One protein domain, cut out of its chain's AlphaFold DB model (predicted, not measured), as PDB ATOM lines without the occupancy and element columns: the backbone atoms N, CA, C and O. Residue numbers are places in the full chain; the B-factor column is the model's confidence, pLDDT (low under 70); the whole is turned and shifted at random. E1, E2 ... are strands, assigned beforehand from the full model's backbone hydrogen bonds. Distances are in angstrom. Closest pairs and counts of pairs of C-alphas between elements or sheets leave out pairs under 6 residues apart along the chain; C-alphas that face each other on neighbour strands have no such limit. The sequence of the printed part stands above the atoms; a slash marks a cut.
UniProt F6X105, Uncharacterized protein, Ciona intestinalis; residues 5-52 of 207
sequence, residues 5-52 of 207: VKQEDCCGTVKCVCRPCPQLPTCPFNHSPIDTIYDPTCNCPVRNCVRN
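Overview. This is residues 5 to 52 of the 207 residues of an uncharacterized protein of Ciona intestinalis (UniProt F6X105). The model is a long, thin rod made of two antiparallel hairpins set one after the other along its length, a long twisted one, E3 and E4, and a small one, E1 and E2, at the other end. A stretch with no named element, residues 19 to 30, leaves the small hairpin and runs along the length of the long hairpin to its far end, where E3 begins and folds back toward the small one. The printed part has 48 residues with no named helix and four named strands, which follow each other along the chain as E1, E2, E3, E4; they make two sheets of two strands each, E3 - E4 and E1 - E2, both antiparallel, and the class is all strand. The whole is extended, with a radius of gyration of the C-alphas of 16.0 A, and its C-alphas span 51 by 17 by 10 A.

Along the chain. Begin with the larger sheet and find C-alpha 31 at (43.723, 25.561, 22.296). From there E3, residues 31 to 39, the longest strand by residues, runs 23.4 A from first to last C-alpha, and x falls until you reach C-alpha 39 at (24.716, 36.633, 30.401). Read on past residues 40 to 43 to C-alpha 44 at (27.546, 33.184, 33.542), where E4, residues 44 to 51, sets out; it runs 23.0 A, with x rising again to C-alpha 51 at (44.520, 28.098, 18.884). Now go back to the first printed residue, with its C-alpha 5 at (14.026, 31.070, 39.012). Here you find E1, residues 5 to 8, a short strand of 9.7 A, and after residues 9 to 13 comes E2, residues 14 to 18, 13.0 A long, which ends at C-alpha 18 at (20.094, 32.694, 39.056).

Arrangement. Look first at E3 and E4, which form a hairpin over a tight link of 4 residues. They are antiparallel neighbours, with 152 degrees between their N-to-C directions. Near the far end of the rod, the C-alphas of His 31 and Arg 51 face each other at 4.3 A; further along, those of Asp 35 and Arg 47 face each other at 4.4 A, as do those of Ile 37 and Pro 45, also at 4.4 A. Check the backbone there: N 34 and O 48 are 2.8 A apart and N 46 and O 36 are 2.8 A apart, both within hydrogen-bond range. Toward the turn, N 44 and O 39 are within hydrogen-bond range at 3.4 A. Then turn to E1 and E2, a second hairpin over a tight link of 5 residues. They are antiparallel at 139 degrees, and the C-alphas of Glu 8 and Val 14 face each other at 4.5 A. N 7 and O 15, at 2.8 A, and N 17 and O 5, at 2.9 A, are within hydrogen-bond range. The two hairpins are apart: no C-alpha of E1 or E2 is within 8 A of E3 or E4.

Size, cuts and confidence. The two C-alphas farthest apart are those of Cys 11, in the link from E1 to E2, and Asn 52, the last printed residue, at 51.6 A; the first and last printed C-alphas, Val 5 and Asn 52, are 38.6 A apart. The printed part has no cut from residue 5 to residue 52. Its one long link joins E2 to E3 through residues 19 to 30, whose C-alphas lie 3 to 24 A from the mean of all C-alphas. In the B-factor column you will find a mean pLDDT of the printed part of 79.1, with residues 8 to 13 and residue 30 under 70, where confidence is low.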
ATOM      1  N   VAL A   5      14.981  31.997  38.408       77.62
ATOM      2  CA  VAL A   5      14.026  31.070  39.012       77.62
ATOM      3  C   VAL A   5      13.578  31.645  40.342       77.62
ATOM      4  O   VAL A   5      14.378  32.182  41.102       77.62
ATOM      5  N   LYS A   6      12.276  31.552  40.603       73.44
ATOM      6  CA  LYS A   6      11.702  31.899  41.899       73.44
ATOM      7  C   LYS A   6      12.141  30.848  42.915       73.44
ATOM      8  O   LYS A   6      11.810  29.677  42.749       73.44
ATOM      9  N   GLN A   7      12.894  31.265  43.923       74.06
ATOM     10  CA  GLN A   7      13.242  30.458  45.081       74.06
ATOM     11  C   GLN A   7      12.500  31.020  46.291       74.06
ATOM     12  O   GLN A   7      12.564  32.220  46.567       74.06
ATOM     13  N   GLU A   8      11.744  30.158  46.964       69.31
ATOM     14  CA  GLU A   8      11.115  30.469  48.244       69.31
ATOM     15  C   GLU A   8      12.104  30.154  49.363       69.31
ATOM     16  O   GLU A   8      12.585  29.025  49.482       69.31
ATOM     17  N   ASP A   9      12.428  31.169  50.160       67.94
ATOM     18  CA  ASP A   9      13.245  30.993  51.358       67.94
ATOM     19  C   ASP A   9      12.381  30.386  52.481       67.94
ATOM     20  O   ASP A   9      11.153  30.516  52.476       67.94
ATOM     21  N   CYS A  10      13.003  29.785  53.505       60.12
ATOM     22  CA  CYS A  10      12.318  29.129  54.635       60.12
ATOM     23  C   CYS A  10      11.314  30.020  55.407       60.12
ATOM     24  O   CYS A  10      10.568  29.520  56.244       60.12
ATOM     25  N   CYS A  11      11.292  31.330  55.136       67.50
ATOM     26  CA  CYS A  11      10.375  32.318  55.708       67.50
ATOM     27  C   CYS A  11       9.245  32.763  54.748       67.50
ATOM     28  O   CYS A  11       8.606  33.778  55.014       67.50
ATOM     29  N   GLY A  12       9.012  32.073  53.623       64.19
ATOM     30  CA  GLY A  12       7.903  32.361  52.696       64.19
ATOM     31  C   GLY A  12       8.094  33.600  51.811       64.19
ATOM     32  O   GLY A  12       7.141  34.102  51.218       64.19
ATOM     33  N   THR A  13       9.322  34.119  51.713       65.62
ATOM     34  CA  THR A  13       9.668  35.218  50.802       65.62
ATOM     35  C   THR A  13      10.205  34.659  49.486       65.62
ATOM     36  O   THR A  13      11.105  33.821  49.482       65.62
ATOM     37  N   VAL A  14       9.648  35.117  48.359       70.62
ATOM     38  CA  VAL A  14      10.059  34.691  47.012       70.62
ATOM     39  C   VAL A  14      11.150  35.626  46.496       70.62
ATOM     40  O   VAL A  14      10.887  36.801  46.236       70.62
ATOM     41  N   LYS A  15      12.361  35.108  46.285       74.88
ATOM     42  CA  LYS A  15      13.444  35.833  45.606       74.88
ATOM     43  C   LYS A  15      13.730  35.202  44.252       74.88
ATOM     44  O   LYS A  15      13.648  33.990  44.079       74.88
ATOM     45  N   CYS A  16      14.051  36.033  43.265       76.31
ATOM     46  CA  CYS A  16      14.548  35.535  41.986       76.31
ATOM     47  C   CYS A  16      16.046  35.278  42.119       76.31
ATOM     48  O   CYS A  16      16.813  36.214  42.334       76.31
ATOM     49  N   VAL A  17      16.452  34.022  41.978       81.00
ATOM     50  CA  VAL A  17      17.858  33.619  41.970       81.00
ATOM     51  C   VAL A  17      18.253  33.125  40.586       81.00
ATOM     52  O   VAL A  17      17.438  32.594  39.822       81.00
ATOM     53  N   CYS A  18      19.526  33.288  40.255       79.38
ATOM     54  CA  CYS A  18      20.094  32.694  39.056       79.38
ATOM     55  C   CYS A  18      20.249  31.184  39.234       79.38
ATOM     56  O   CYS A  18      20.665  30.702  40.287       79.38
ATOM     57  N   ARG A  19      19.944  30.423  38.181       81.94
ATOM     58  CA  ARG A  19      20.331  29.009  38.124       81.94
ATOM     59  C   ARG A  19      21.858  28.876  38.077       81.94
ATOM     60  O   ARG A  19      22.506  29.743  37.489       81.94
ATOM     61  N   PRO A  20      22.430  27.776  38.606       81.62
ATOM     62  CA  PRO A  20      23.850  27.487  38.450       81.62
ATOM     63  C   PRO A  20      24.277  27.529  36.978       81.62
ATOM     64  O   PRO A  20      23.550  27.050  36.098       81.62
ATOM     65  N   CYS A  21      25.449  28.104  36.708       81.69
ATOM     66  CA  CYS A  21      26.010  28.125  35.361       81.69
ATOM     67  C   CYS A  21      26.249  26.698  34.843       81.69
ATOM     68  O   CYS A  21      26.648  25.825  35.621       81.69
ATOM     69  N   PRO A  22      26.032  26.439  33.539       84.88
ATOM     70  CA  PRO A  22      26.449  25.179  32.940       84.88
ATOM     71  C   PRO A  22      27.968  25.016  33.065       84.88
ATOM     72  O   PRO A  22      28.713  25.998  33.040       84.88
ATOM     73  N   GLN A  23      28.431  23.770  33.184       86.38
ATOM     74  CA  GLN A  23      29.863  23.488  33.152       86.38
ATOM     75  C   GLN A  23      30.442  23.876  31.792       86.38
ATOM     76  O   GLN A  23      29.875  23.557  30.745       86.38
ATOM     77  N   LEU A  24      31.575  24.575  31.817       87.19
ATOM     78  CA  LEU A  24      32.261  24.991  30.603       87.19
ATOM     79  C   LEU A  24      32.930  23.782  29.930       87.19
ATOM     80  O   LEU A  24      33.568  22.989  30.630       87.19
ATOM     81  N   PRO A  25      32.846  23.650  28.592       87.06
ATOM     82  CA  PRO A  25      33.519  22.572  27.877       87.06
ATOM     83  C   PRO A  25      35.042  22.651  28.058       87.06
ATOM     84  O   PRO A  25      35.613  23.712  28.326       87.06
ATOM     85  N   THR A  26      35.733  21.525  27.918       87.06
ATOM     86  CA  THR A  26      37.197  21.521  27.832       87.06
ATOM     87  C   THR A  26      37.631  21.932  26.429       87.06
ATOM     88  O   THR A  26      36.968  21.614  25.441       87.06
ATOM     89  N   CYS A  27      38.741  22.666  26.328       83.44
ATOM     90  CA  CYS A  27      39.288  23.012  25.023       83.44
ATOM     91  C   CYS A  27      40.030  21.822  24.395       83.44
ATOM     92  O   CYS A  27      40.686  21.065  25.115       83.44
ATOM     93  N   PRO A  28      39.948  21.658  23.063       82.19
ATOM     94  CA  PRO A  28      40.713  20.645  22.347       82.19
ATOM     95  C   PRO A  28      42.224  20.915  22.435       82.19
ATOM     96  O   PRO A  28      42.662  22.025  22.743       82.19
ATOM     97  N   PHE A  29      43.031  19.895  22.127       72.44
ATOM     98  CA  PHE A  29      44.494  19.987  22.123       72.44
ATOM     99  C   PHE A  29      44.984  21.211  21.316       72.44
ATOM    100  O   PHE A  29      44.416  21.545  20.272       72.44
ATOM    101  N   ASN A  30      46.018  21.904  21.813       68.00
ATOM    102  CA  ASN A  30      46.568  23.162  21.272       68.00
ATOM    103  C   ASN A  30      45.645  24.399  21.294       68.00
ATOM    104  O   ASN A  30      45.932  25.386  20.607       68.00
ATOM    105  N   HIS A  31      44.567  24.385  22.085       80.38
ATOM    106  CA  HIS A  31      43.723  25.561  22.296       80.38
ATOM    107  C   HIS A  31      43.701  25.981  23.766       80.38
ATOM    108  O   HIS A  31      43.624  25.132  24.655       80.38
ATOM    109  N   SER A  32      43.735  27.288  24.029       81.88
ATOM    110  CA  SER A  32      43.549  27.825  25.383       81.88
ATOM    111  C   SER A  32      42.131  28.367  25.567       81.88
ATOM    112  O   SER A  32      41.566  28.926  24.620       81.88
ATOM    113  N   PRO A  33      41.551  28.206  26.769       85.69
ATOM    114  CA  PRO A  33      40.229  28.726  27.078       85.69
ATOM    115  C   PRO A  33      40.259  30.248  27.238       85.69
ATOM    116  O   PRO A  33      41.110  30.792  27.939       85.69
ATOM    117  N   ILE A  34      39.295  30.920  26.618       83.12
ATOM    118  CA  ILE A  34      38.945  32.316  26.864       83.12
ATOM    119  C   ILE A  34      37.498  32.330  27.349       83.12
ATOM    120  O   ILE A  34      36.576  32.050  26.581       83.12
ATOM    121  N   ASP A  35      37.313  32.666  28.622       87.56
ATOM    122  CA  ASP A  35      35.999  32.729  29.254       87.56
ATOM    123  C   ASP A  35      35.488  34.181  29.193       87.56
ATOM    124  O   ASP A  35      36.155  35.111  29.643       87.56
ATOM    125  N   THR A  36      34.310  34.393  28.604       84.44
ATOM    126  CA  THR A  36      33.664  35.715  28.472       84.44
ATOM    127  C   THR A  36      32.266  35.680  29.064       84.44
ATOM    128  O   THR A  36      31.621  34.636  29.056       84.44
ATOM    129  N   ILE A  37      31.775  36.797  29.601       83.94
ATOM    130  CA  ILE A  37      30.430  36.846  30.189       83.94
ATOM    131  C   ILE A  37      29.404  36.913  29.055       83.94
ATOM    132  O   ILE A  37      29.358  37.890  28.311       83.94
ATOM    133  N   TYR A  38      28.579  35.874  28.927       77.50
ATOM    134  CA  TYR A  38      27.513  35.812  27.920       77.50
ATOM    135  C   TYR A  38      26.182  36.346  28.440       77.50
ATOM    136  O   TYR A  38      25.390  36.903  27.682       77.50
ATOM    137  N   ASP A  39      25.929  36.169  29.738       78.19
ATOM    138  CA  ASP A  39      24.716  36.633  30.401       78.19
ATOM    139  C   ASP A  39      25.088  37.639  31.502       78.19
ATOM    140  O   ASP A  39      25.555  37.222  32.565       78.19
ATOM    141  N   PRO A  40      24.918  38.954  31.276       74.62
ATOM    142  CA  PRO A  40      25.280  39.974  32.257       74.62
ATOM    143  C   PRO A  40      24.341  40.001  33.474       74.62
ATOM    144  O   PRO A  40      24.691  40.592  34.490       74.62
ATOM    145  N   THR A  41      23.166  39.365  33.407       80.06
ATOM    146  CA  THR A  41      22.197  39.330  34.515       80.06
ATOM    147  C   THR A  41      22.561  38.272  35.552       80.06
ATOM    148  O   THR A  41      22.412  38.510  36.747       80.06
ATOM    149  N   CYS A  42      23.065  37.120  35.105       81.81
ATOM    150  CA  CYS A  42      23.482  36.019  35.982       81.81
ATOM    151  C   CYS A  42      24.998  35.774  36.008       81.81
ATOM    152  O   CYS A  42      25.459  34.833  36.649       81.81
ATOM    153  N   ASN A  43      25.766  36.629  35.327       83.69
ATOM    154  CA  ASN A  43      27.224  36.609  35.225       83.69
ATOM    155  C   ASN A  43      27.810  35.254  34.790       83.69
ATOM    156  O   ASN A  43      28.903  34.875  35.213       83.69
ATOM    157  N   CYS A  44      27.081  34.500  33.959       84.69
ATOM    158  CA  CYS A  44      27.546  33.184  33.542       84.69
ATOM    159  C   CYS A  44      28.516  33.267  32.358       84.69
ATOM    160  O   CYS A  44      28.193  33.887  31.332       84.69
ATOM    161  N   PRO A  45      29.695  32.630  32.479       87.06
ATOM    162  CA  PRO A  45      30.693  32.637  31.429       87.06
ATOM    163  C   PRO A  45      30.316  31.687  30.285       87.06
ATOM    164  O   PRO A  45      29.651  30.669  30.483       87.06
ATOM    165  N   VAL A  46      30.804  32.000  29.089       87.19
ATOM    166  CA  VAL A  46      30.952  31.082  27.957       87.19
ATOM    167  C   VAL A  46      32.424  30.971  27.609       87.19
ATOM    168  O   VAL A  46      33.155  31.960  27.653       87.19
ATOM    169  N   ARG A  47      32.851  29.761  27.248       85.00
ATOM    170  CA  ARG A  47      34.236  29.461  26.899       85.00
ATOM    171  C   ARG A  47      34.403  29.356  25.395       85.00
ATOM    172  O   ARG A  47      33.818  28.473  24.773       85.00
ATOM    173  N   ASN A  48      35.265  30.203  24.851       83.75
ATOM    174  CA  ASN A  48      35.783  30.091  23.496       83.75
ATOM    175  C   ASN A  48      37.196  29.506  23.546       83.75
ATOM    176  O   ASN A  48      37.973  29.824  24.440       83.75
ATOM    177  N   CYS A  49      37.541  28.651  22.591       82.25
ATOM    178  CA  CYS A  49      38.859  28.025  22.531       82.25
ATOM    179  C   CYS A  49      39.651  28.628  21.375       82.25
ATOM    180  O   CYS A  49      39.256  28.478  20.220       82.25
ATOM    181  N   VAL A  50      40.769  29.292  21.672       80.12
ATOM    182  CA  VAL A  50      41.645  29.878  20.647       80.12
ATOM    183  C   VAL A  50      42.884  29.024  20.456       80.12
ATOM    184  O   VAL A  50      43.470  28.545  21.427       80.12
ATOM    185  N   ARG A  51      43.278  28.804  19.200       77.19
ATOM    186  CA  ARG A  51      44.520  28.098  18.884       77.19
ATOM    187  C   ARG A  51      45.685  29.018  19.244       77.19
ATOM    188  O   ARG A  51      45.676  30.168  18.839       77.19
ATOM    189  N   ASN A  52      46.680  28.508  19.966       80.56
ATOM    190  CA  ASN A  52      47.840  29.297  20.416       80.56
ATOM    191  C   ASN A  52      49.176  28.718  19.941       80.56
ATOM    192  O   ASN A  52      50.217  28.942  20.556       80.56
TER     193      ASN A  52